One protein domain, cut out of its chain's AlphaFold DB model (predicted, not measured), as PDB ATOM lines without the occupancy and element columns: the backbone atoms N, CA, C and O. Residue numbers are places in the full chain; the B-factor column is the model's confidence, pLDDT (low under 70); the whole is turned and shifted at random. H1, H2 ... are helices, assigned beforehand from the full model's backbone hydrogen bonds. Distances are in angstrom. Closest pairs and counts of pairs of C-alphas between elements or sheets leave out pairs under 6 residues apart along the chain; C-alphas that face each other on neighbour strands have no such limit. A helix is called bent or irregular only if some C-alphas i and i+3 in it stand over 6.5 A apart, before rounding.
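AT A GLANCE: This is residues 161 to 236 of the 256 residues of an uncharacterized protein of Trematosphaeria pertusa (UniProt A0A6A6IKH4). A long kinked helix, H3, folds back across H2 in a helical hairpin; its residues 224 to 236 stick out as an arm, and short H1 sits near H3. The printed part has 76 residues, with three named helices in the order H1, H2, H3 and no named strand; the class is all helix, and the helices hold 66 of the 76 printed residues. The whole is loose, with a radius of gyration of the C-alphas of 15.3 A and spans of 53 by 26 by 17 A.

HOW THE PARTS SIT: H3, residues 200 to 236, has a kink of 51 degrees near residue 207 and is only just irregular: C-alphas 206 and 209 are 6.8 A apart. H2, residues 178 to 195, touches H3, opposite ways at a steep tilt of 43 degrees; the closest C-alphas, of Gly 185 and Ser 215, are 4.8 A apart. H1, residues 161 to 171, is close to H3 but not clearly touching; the closest C-alphas, of Phe 161 and Pro 209, are 7.7 A apart. H1 and H2 are apart. Every O i to N i+4 pair is within hydrogen-bond range in H1 and H2, 29 of 33 in H3.

IN THESE COORDINATES: H3 measures 50.8 A to C-alpha 236 at (20.756, -11.385, -13.156), H2 25.6 A. H1, 15.2 A, begins at C-alpha 161 (51.547, 13.576, -22.313).

THE WHOLE: The printed part has no cut and no long link. Residues 233 to 236 have pLDDT under 70.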
ATOM      1  N   PHE A 161      52.731  13.502 -21.458       78.25
ATOM      2  CA  PHE A 161      51.547  13.576 -22.313       78.25
ATOM      3  C   PHE A 161      51.691  12.730 -23.588       78.25
ATOM      4  O   PHE A 161      50.789  11.950 -23.907       78.25
ATOM      5  N   THR A 162      52.822  12.830 -24.289       79.31
ATOM      6  CA  THR A 162      53.093  12.052 -25.507       79.31
ATOM      7  C   THR A 162      53.180  10.559 -25.195       79.31
ATOM      8  O   THR A 162      52.556   9.747 -25.873       79.31
ATOM      9  N   ALA A 163      53.866  10.173 -24.114       78.44
ATOM     10  CA  ALA A 163      53.930   8.775 -23.689       78.44
ATOM     11  C   ALA A 163      52.536   8.210 -23.354       78.44
ATOM     12  O   ALA A 163      52.195   7.105 -23.776       78.44
ATOM     13  N   ALA A 164      51.702   8.980 -22.646       77.00
ATOM     14  CA  ALA A 164      50.346   8.565 -22.290       77.00
ATOM     15  C   ALA A 164      49.427   8.449 -23.516       77.00
ATOM     16  O   ALA A 164      48.671   7.484 -23.626       77.00
ATOM     17  N   THR A 165      49.494   9.400 -24.450       77.38
ATOM     18  CA  THR A 165      48.689   9.368 -25.683       77.38
ATOM     19  C   THR A 165      49.082   8.205 -26.585       77.38
ATOM     20  O   THR A 165      48.196   7.501 -27.061       77.38
ATOM     21  N   VAL A 166      50.379   7.928 -26.745       81.31
ATOM     22  CA  VAL A 166      50.872   6.769 -27.509       81.31
ATOM     23  C   VAL A 166      50.463   5.449 -26.850       81.31
ATOM     24  O   VAL A 166      49.974   4.547 -27.531       81.31
ATOM     25  N   ALA A 167      50.600   5.334 -25.527       78.50
ATOM     26  CA  ALA A 167      50.180   4.138 -24.798       78.50
ATOM     27  C   ALA A 167      48.669   3.883 -24.947       78.50
ATOM     28  O   ALA A 167      48.252   2.752 -25.198       78.50
ATOM     29  N   LEU A 168      47.849   4.933 -24.846       73.75
ATOM     30  CA  LEU A 168      46.399   4.841 -25.036       73.75
ATOM     31  C   LEU A 168      46.006   4.548 -26.483       73.75
ATOM     32  O   LEU A 168      45.050   3.808 -26.709       73.75
ATOM     33  N   TYR A 169      46.742   5.091 -27.450       76.62
ATOM     34  CA  TYR A 169      46.547   4.798 -28.864       76.62
ATOM     35  C   TYR A 169      46.782   3.311 -29.152       76.62
ATOM     36  O   TYR A 169      45.921   2.641 -29.720       76.62
ATOM     37  N   HIS A 170      47.901   2.759 -28.677       79.75
ATOM     38  CA  HIS A 170      48.196   1.338 -28.863       79.75
ATOM     39  C   HIS A 170      47.235   0.420 -28.106       79.75
ATOM     40  O   HIS A 170      46.894  -0.645 -28.620       79.75
ATOM     41  N   ALA A 171      46.766   0.828 -26.927       75.25
ATOM     42  CA  ALA A 171      45.818   0.042 -26.143       75.25
ATOM     43  C   ALA A 171      44.431  -0.093 -26.803       75.25
ATOM     44  O   ALA A 171      43.720  -1.048 -26.498       75.25
ATOM     45  N   HIS A 172      44.045   0.830 -27.694       71.94
ATOM     46  CA  HIS A 172      42.687   0.907 -28.253       71.94
ATOM     47  C   HIS A 172      42.608   0.836 -29.789       71.94
ATOM     48  O   HIS A 172      41.553   1.102 -30.359       71.94
ATOM     49  N   LYS A 173      43.674   0.386 -30.462       77.94
ATOM     50  CA  LYS A 173      43.773   0.234 -31.931       77.94
ATOM     51  C   LYS A 173      42.545  -0.389 -32.629       77.94
ATOM     52  O   LYS A 173      42.317  -0.109 -33.801       77.94
ATOM     53  N   GLU A 174      41.792  -1.263 -31.967       84.69
ATOM     54  CA  GLU A 174      40.680  -2.008 -32.582       84.69
ATOM     55  C   GLU A 174      39.294  -1.396 -32.322       84.69
ATOM     56  O   GLU A 174      38.293  -1.879 -32.855       84.69
ATOM     57  N   ASP A 175      39.207  -0.325 -31.530       76.69
ATOM     58  CA  ASP A 175      37.936   0.157 -30.999       76.69
ATOM     59  C   ASP A 175      37.378   1.331 -31.827       76.69
ATOM     60  O   ASP A 175      37.753   2.493 -31.659       76.69
ATOM     61  N   GLN A 176      36.427   1.046 -32.725       79.94
ATOM     62  CA  GLN A 176      35.826   2.042 -33.634       79.94
ATOM     63  C   GLN A 176      35.122   3.217 -32.924       79.94
ATOM     64  O   GLN A 176      34.778   4.222 -33.554       79.94
ATOM     65  N   TYR A 177      34.867   3.107 -31.619       76.00
ATOM     66  CA  TYR A 177      34.251   4.167 -30.822       76.00
ATOM     67  C   TYR A 177      35.244   5.252 -30.386       76.00
ATOM     68  O   TYR A 177      34.810   6.364 -30.072       76.00
ATOM     69  N   GLN A 178      36.551   4.969 -30.407       74.94
ATOM     70  CA  GLN A 178      37.578   5.905 -29.951       74.94
ATOM     71  C   GLN A 178      37.597   7.181 -30.796       74.94
ATOM     72  O   GLN A 178      37.609   8.278 -30.236       74.94
ATOM     73  N   ASP A 179      37.480   7.053 -32.119       76.75
ATOM     74  CA  ASP A 179      37.463   8.193 -33.041       76.75
ATOM     75  C   ASP A 179      36.316   9.159 -32.741       76.75
ATOM     76  O   ASP A 179      36.491  10.377 -32.758       76.75
ATOM     77  N   ARG A 180      35.131   8.628 -32.415       79.00
ATOM     78  CA  ARG A 180      33.951   9.453 -32.121       79.00
ATOM     79  C   ARG A 180      34.098  10.198 -30.803       79.00
ATOM     80  O   ARG A 180      33.717  11.364 -30.721       79.00
ATOM     81  N   VAL A 181      34.639   9.538 -29.781       78.06
ATOM     82  CA  VAL A 181      34.843  10.157 -28.466       78.06
ATOM     83  C   VAL A 181      35.958  11.199 -28.526       78.06
ATOM     84  O   VAL A 181      35.798  12.286 -27.974       78.06
ATOM     85  N   LEU A 182      37.044  10.915 -29.247       80.00
ATOM     86  CA  LEU A 182      38.144  11.855 -29.438       80.00
ATOM     87  C   LEU A 182      37.691  13.092 -30.224       80.00
ATOM     88  O   LEU A 182      37.911  14.219 -29.780       80.00
ATOM     89  N   LEU A 183      36.995  12.893 -31.347       81.56
ATOM     90  CA  LEU A 183      36.445  13.991 -32.139       81.56
ATOM     91  C   LEU A 183      35.440  14.815 -31.318       81.56
ATOM     92  O   LEU A 183      35.456  16.046 -31.373       81.56
ATOM     93  N   GLY A 184      34.614  14.153 -30.502       83.19
ATOM     94  CA  GLY A 184      33.712  14.806 -29.552       83.19
ATOM     95  C   GLY A 184      34.458  15.652 -28.513       83.19
ATOM     96  O   GLY A 184      34.062  16.780 -28.233       83.19
ATOM     97  N   GLY A 185      35.576  15.151 -27.987       79.38
ATOM     98  CA  GLY A 185      36.418  15.879 -27.038       79.38
ATOM     99  C   GLY A 185      37.075  17.121 -27.639       79.38
ATOM    100  O   GLY A 185      37.041  18.191 -27.031       79.38
ATOM    101  N   ILE A 186      37.623  17.000 -28.852       81.06
ATOM    102  CA  ILE A 186      38.260  18.113 -29.570       81.06
ATOM    103  C   ILE A 186      37.226  19.187 -29.933       81.06
ATOM    104  O   ILE A 186      37.454  20.375 -29.691       81.06
ATOM    105  N   THR A 187      36.070  18.784 -30.469       84.50
ATOM    106  CA  THR A 187      34.994  19.718 -30.850       84.50
ATOM    107  C   THR A 187      34.429  20.445 -29.632       84.50
ATOM    108  O   THR A 187      34.366  21.675 -29.638       84.50
ATOM    109  N   LEU A 188      34.114  19.724 -28.552       84.88
ATOM    110  CA  LEU A 188      33.632  20.324 -27.307       84.88
ATOM    111  C   LEU A 188      34.679  21.254 -26.674       84.88
ATOM    112  O   LEU A 188      34.343  22.361 -26.258       84.88
ATOM    113  N   GLY A 189      35.951  20.843 -26.645       78.75
ATOM    114  CA  GLY A 189      37.048  21.666 -26.132       78.75
ATOM    115  C   GLY A 189      37.230  22.968 -26.913       78.75
ATOM    116  O   GLY A 189      37.460  24.016 -26.312       78.75
ATOM    117  N   THR A 190      37.057  22.922 -28.236       77.31
ATOM    118  CA  THR A 190      37.135  24.106 -29.107       77.31
ATOM    119  C   THR A 190      35.967  25.059 -28.850       77.31
ATOM    120  O   THR A 190      36.189  26.254 -28.672       77.31
ATOM    121  N   ILE A 191      34.737  24.538 -28.751       84.50
ATOM    122  CA  ILE A 191      33.536  25.340 -28.460       84.50
ATOM    123  C   ILE A 191      33.672  26.042 -27.103       84.50
ATOM    124  O   ILE A 191      33.434  27.247 -27.004       84.50
ATOM    125  N   ILE A 192      34.100  25.312 -26.068       84.06
ATOM    126  CA  ILE A 192      34.319  25.878 -24.730       84.06
ATOM    127  C   ILE A 192      35.445  26.920 -24.765       84.06
ATOM    128  O   ILE A 192      35.289  28.000 -24.200       84.06
ATOM    129  N   GLY A 193      36.557  26.631 -25.448       75.94
ATOM    130  CA  GLY A 193      37.690  27.549 -25.567       75.94
ATOM    131  C   GLY A 193      37.317  28.874 -26.235       75.94
ATOM    132  O   GLY A 193      37.652  29.940 -25.719       75.94
ATOM    133  N   MET A 194      36.549  28.812 -27.325       80.25
ATOM    134  CA  MET A 194      36.046  30.001 -28.019       80.25
ATOM    135  C   MET A 194      35.014  30.774 -27.184       80.25
ATOM    136  O   MET A 194      35.022  32.004 -27.197       80.25
ATOM    137  N   GLY A 195      34.162  30.083 -26.418       84.88
ATOM    138  CA  GLY A 195      33.134  30.713 -25.579       84.88
ATOM    139  C   GLY A 195      33.685  31.576 -24.437       84.88
ATOM    140  O   GLY A 195      33.007  32.491 -23.981       84.88
ATOM    141  N   ILE A 196      34.924  31.329 -23.998       87.69
ATOM    142  CA  ILE A 196      35.585  32.113 -22.938       87.69
ATOM    143  C   ILE A 196      36.211  33.409 -23.503       87.69
ATOM    144  O   ILE A 196      36.702  34.241 -22.743       87.69
ATOM    145  N   GLY A 197      36.177  33.622 -24.826       77.44
ATOM    146  CA  GLY A 197      36.662  34.856 -25.453       77.44
ATOM    147  C   GLY A 197      38.174  35.057 -25.329       77.44
ATOM    148  O   GLY A 197      38.650  36.189 -25.362       77.44
ATOM    149  N   ARG A 198      38.938  33.972 -25.148       74.81
ATOM    150  CA  ARG A 198      40.401  34.023 -25.199       74.81
ATOM    151  C   ARG A 198      40.881  33.942 -26.636       74.81
ATOM    152  O   ARG A 198      40.280  33.250 -27.456       74.81
ATOM    153  N   ASP A 199      42.004  34.599 -26.910       80.81
ATOM    154  CA  ASP A 199      42.704  34.447 -28.178       80.81
ATOM    155  C   ASP A 199      42.919  32.961 -28.492       80.81
ATOM    156  O   ASP A 199      43.329  32.162 -27.637       80.81
ATOM    157  N   LEU A 200      42.617  32.586 -29.737       76.81
ATOM    158  CA  LEU A 200      42.653  31.202 -30.209       76.81
ATOM    159  C   LEU A 200      44.034  30.575 -29.966       76.81
ATOM    160  O   LEU A 200      44.134  29.418 -29.573       76.81
ATOM    161  N   TYR A 201      45.094  31.365 -30.134       81.56
ATOM    162  CA  TYR A 201      46.477  30.942 -29.942       81.56
ATOM    163  C   TYR A 201      46.778  30.524 -28.495       81.56
ATOM    164  O   TYR A 201      47.303  29.436 -28.250       81.56
ATOM    165  N   ASP A 202      46.381  31.350 -27.526       79.06
ATOM    166  CA  ASP A 202      46.605  31.089 -26.101       79.06
ATOM    167  C   ASP A 202      45.754  29.906 -25.613       79.06
ATOM    168  O   ASP A 202      46.168  29.102 -24.770       79.06
ATOM    169  N   THR A 203      44.575  29.761 -26.216       75.25
ATOM    170  CA  THR A 203      43.668  28.633 -26.009       75.25
ATOM    171  C   THR A 203      44.272  27.339 -26.552       75.25
ATOM    172  O   THR A 203      44.297  26.332 -25.848       75.25
ATOM    173  N   ILE A 204      44.835  27.345 -27.760       78.44
ATOM    174  CA  ILE A 204      45.474  26.161 -28.346       78.44
ATOM    175  C   ILE A 204      46.690  25.739 -27.512       78.44
ATOM    176  O   ILE A 204      46.797  24.575 -27.141       78.44
ATOM    177  N   MET A 205      47.559  26.678 -27.131       81.75
ATOM    178  CA  MET A 205      48.782  26.362 -26.382       81.75
ATOM    179  C   MET A 205      48.515  25.833 -24.966       81.75
ATOM    180  O   MET A 205      49.208  24.923 -24.512       81.75
ATOM    181  N   LYS A 206      47.522  26.380 -24.246       77.62
ATOM    182  CA  LYS A 206      47.268  25.991 -22.847       77.62
ATOM    183  C   LYS A 206      46.123  25.018 -22.653       77.62
ATOM    184  O   LYS A 206      46.188  24.264 -21.694       77.62
ATOM    185  N   ILE A 207      45.075  25.042 -23.472       77.88
ATOM    186  CA  ILE A 207      43.837  24.288 -23.206       77.88
ATOM    187  C   ILE A 207      43.792  22.969 -23.986       77.88
ATOM    188  O   ILE A 207      43.323  21.981 -23.420       77.88
ATOM    189  N   MET A 208      44.338  22.891 -25.211       78.88
ATOM    190  CA  MET A 208      44.291  21.644 -26.002       78.88
ATOM    191  C   MET A 208      44.860  20.411 -25.288       78.88
ATOM    192  O   MET A 208      44.208  19.367 -25.327       78.88
ATOM    193  N   PRO A 209      46.027  20.467 -24.621       79.81
ATOM    194  CA  PRO A 209      46.574  19.273 -23.978       79.81
ATOM    195  C   PRO A 209      45.643  18.734 -22.883       79.81
ATOM    196  O   PRO A 209      45.448  17.524 -22.750       79.81
ATOM    197  N   TRP A 210      45.001  19.634 -22.132       79.56
ATOM    198  CA  TRP A 210      44.074  19.263 -21.064       79.56
ATOM    199  C   TRP A 210      42.752  18.730 -21.599       79.56
ATOM    200  O   TRP A 210      42.222  17.777 -21.033       79.56
ATOM    201  N   THR A 211      42.220  19.294 -22.685       79.94
ATOM    202  CA  THR A 211      40.974  18.793 -23.285       79.94
ATOM    203  C   THR A 211      41.170  17.415 -23.904       79.94
ATOM    204  O   THR A 211      40.302  16.555 -23.742       79.94
ATOM    205  N   ILE A 212      42.329  17.158 -24.522       79.94
ATOM    206  CA  ILE A 212      42.685  15.828 -25.027       79.94
ATOM    207  C   ILE A 212      42.772  14.829 -23.868       79.94
ATOM    208  O   ILE A 212      42.101  13.795 -23.923       79.94
ATOM    209  N   LEU A 213      43.497  15.148 -22.788       79.62
ATOM    210  CA  LEU A 213      43.569  14.285 -21.598       79.62
ATOM    211  C   LEU A 213      42.188  14.007 -21.000       79.62
ATOM    212  O   LEU A 213      41.860  12.857 -20.709       79.62
ATOM    213  N   LEU A 214      41.364  15.045 -20.843       80.50
ATOM    214  CA  LEU A 214      40.026  14.916 -20.276       80.50
ATOM    215  C   LEU A 214      39.133  14.034 -21.160       80.50
ATOM    216  O   LEU A 214      38.404  13.192 -20.639       80.50
ATOM    217  N   SER A 215      39.222  14.178 -22.486       80.00
ATOM    218  CA  SER A 215      38.466  13.361 -23.443       80.00
ATOM    219  C   SER A 215      38.846  11.881 -23.370       80.00
ATOM    220  O   SER A 215      37.967  11.018 -23.317       80.00
ATOM    221  N   LEU A 216      40.145  11.585 -23.263       77.69
ATOM    222  CA  LEU A 216      40.666  10.224 -23.147       77.69
ATOM    223  C   LEU A 216      40.276   9.591 -21.807       77.69
ATOM    224  O   LEU A 216      39.790   8.461 -21.778       77.69
ATOM    225  N   LEU A 217      40.402  10.334 -20.704       81.50
ATOM    226  CA  LEU A 217      39.961   9.879 -19.382       81.50
ATOM    227  C   LEU A 217      38.455   9.607 -19.351       81.50
ATOM    228  O   LEU A 217      38.024   8.582 -18.820       81.50
ATOM    229  N   CYS A 218      37.657  10.490 -19.953       80.06
ATOM    230  CA  CYS A 218      36.213  10.315 -20.034       80.06
ATOM    231  C   CYS A 218      35.855   9.059 -20.847       80.06
ATOM    232  O   CYS A 218      35.007   8.283 -20.411       80.06
ATOM    233  N   SER A 219      36.571   8.792 -21.947       79.56
ATOM    234  CA  SER A 219      36.434   7.561 -22.742       79.56
ATOM    235  C   SER A 219      36.684   6.295 -21.909       79.56
ATOM    236  O   SER A 219      35.835   5.401 -21.852       79.56
ATOM    237  N   ILE A 220      37.805   6.245 -21.178       82.25
ATOM    238  CA  ILE A 220      38.177   5.099 -20.326       82.25
ATOM    239  C   ILE A 220      37.137   4.884 -19.218       82.25
ATOM    240  O   ILE A 220      36.721   3.750 -18.948       82.25
ATOM    241  N   CYS A 221      36.696   5.968 -18.573       85.88
ATOM    242  CA  CYS A 221      35.661   5.924 -17.545       85.88
ATOM    243  C   CYS A 221      34.336   5.399 -18.107       85.88
ATOM    244  O   CYS A 221      33.740   4.496 -17.513       85.88
ATOM    245  N   LEU A 222      33.904   5.899 -19.267       84.06
ATOM    246  CA  LEU A 222      32.676   5.457 -19.924       84.06
ATOM    247  C   LEU A 222      32.744   3.962 -20.255       84.06
ATOM    248  O   LEU A 222      31.815   3.219 -19.937       84.06
ATOM    249  N   HIS A 223      33.872   3.492 -20.791       82.06
ATOM    250  CA  HIS A 223      34.063   2.081 -21.115       82.06
ATOM    251  C   HIS A 223      34.006   1.192 -19.862       82.06
ATOM    252  O   HIS A 223      33.337   0.150 -19.864       82.06
ATOM    253  N   LYS A 224      34.643   1.595 -18.752       84.31
ATOM    254  CA  LYS A 224      34.567   0.841 -17.488       84.31
ATOM    255  C   LYS A 224      33.151   0.812 -16.916       84.31
ATOM    256  O   LYS A 224      32.728  -0.231 -16.411       84.31
ATOM    257  N   LEU A 225      32.410   1.914 -17.013       87.00
ATOM    258  CA  LEU A 225      31.024   1.989 -16.548       87.00
ATOM    259  C   LEU A 225      30.093   1.108 -17.392       87.00
ATOM    260  O   LEU A 225      29.291   0.355 -16.829       87.00
ATOM    261  N   LEU A 226      30.242   1.128 -18.718       84.75
ATOM    262  CA  LEU A 226      29.474   0.275 -19.630       84.75
ATOM    263  C   LEU A 226      29.786  -1.212 -19.407       84.75
ATOM    264  O   LEU A 226      28.864  -2.025 -19.294       84.75
ATOM    265  N   ASN A 227      31.061  -1.563 -19.217       84.38
ATOM    266  CA  ASN A 227      31.464  -2.935 -18.900       84.38
ATOM    267  C   ASN A 227      30.921  -3.402 -17.546       84.38
ATOM    268  O   ASN A 227      30.484  -4.549 -17.413       84.38
ATOM    269  N   LYS A 228      30.911  -2.528 -16.532       85.94
ATOM    270  CA  LYS A 228      30.354  -2.857 -15.212       85.94
ATOM    271  C   LYS A 228      28.846  -3.100 -15.300       85.94
ATOM    272  O   LYS A 228      28.354  -4.064 -14.713       85.94
ATOM    273  N   LYS A 229      28.134  -2.296 -16.098       85.31
ATOM    274  CA  LYS A 229      26.699  -2.473 -16.361       85.31
ATOM    275  C   LYS A 229      26.406  -3.794 -17.081       85.31
ATOM    276  O   LYS A 229      25.495  -4.512 -16.670       85.31
ATOM    277  N   HIS A 230      27.202  -4.165 -18.088       75.62
ATOM    278  CA  HIS A 230      27.033  -5.450 -18.775       75.62
ATOM    279  C   HIS A 230      27.299  -6.647 -17.855       75.62
ATOM    280  O   HIS A 230      26.504  -7.587 -17.850       75.62
ATOM    281  N   ARG A 231      28.341  -6.611 -17.013       72.69
ATOM    282  CA  ARG A 231      28.617  -7.712 -16.066       72.69
ATOM    283  C   ARG A 231      27.501  -7.919 -15.037       72.69
ATOM    284  O   ARG A 231      27.244  -9.059 -14.660       72.69
ATOM    285  N   GLY A 232      26.818  -6.854 -14.610       73.25
ATOM    286  CA  GLY A 232      25.654  -6.965 -13.722       73.25
ATOM    287  C   GLY A 232      24.444  -7.620 -14.398       73.25
ATOM    288  O   GLY A 232      23.748  -8.421 -13.778       73.25
ATOM    289  N   ARG A 233      24.228  -7.342 -15.692       68.81
ATOM    290  CA  ARG A 233      23.076  -7.869 -16.439       68.81
ATOM    291  C   ARG A 233      23.166  -9.377 -16.696       68.81
ATOM    292  O   ARG A 233      22.153 -10.056 -16.585       68.81
ATOM    293  N   TRP A 234      24.359  -9.914 -16.955       64.06
ATOM    294  CA  TRP A 234      24.539 -11.361 -17.151       64.06
ATOM    295  C   TRP A 234      24.359 -12.172 -15.861       64.06
ATOM    296  O   TRP A 234      23.823 -13.274 -15.908       64.06
ATOM    297  N   ARG A 235      24.718 -11.619 -14.692       62.66
ATOM    298  CA  ARG A 235      24.482 -12.305 -13.408       62.66
ATOM    299  C   ARG A 235      23.004 -12.364 -13.018       62.66
ATOM    300  O   ARG A 235      22.606 -13.297 -12.337       62.66
ATOM    301  N   SER A 236      22.190 -11.410 -13.471       60.06
ATOM    302  CA  SER A 236      20.756 -11.385 -13.156       60.06
ATOM    303  C   SER A 236      19.914 -12.346 -14.003       60.06
ATOM    304  O   SER A 236      18.804 -12.666 -13.596       60.06
TER     305      SER A 236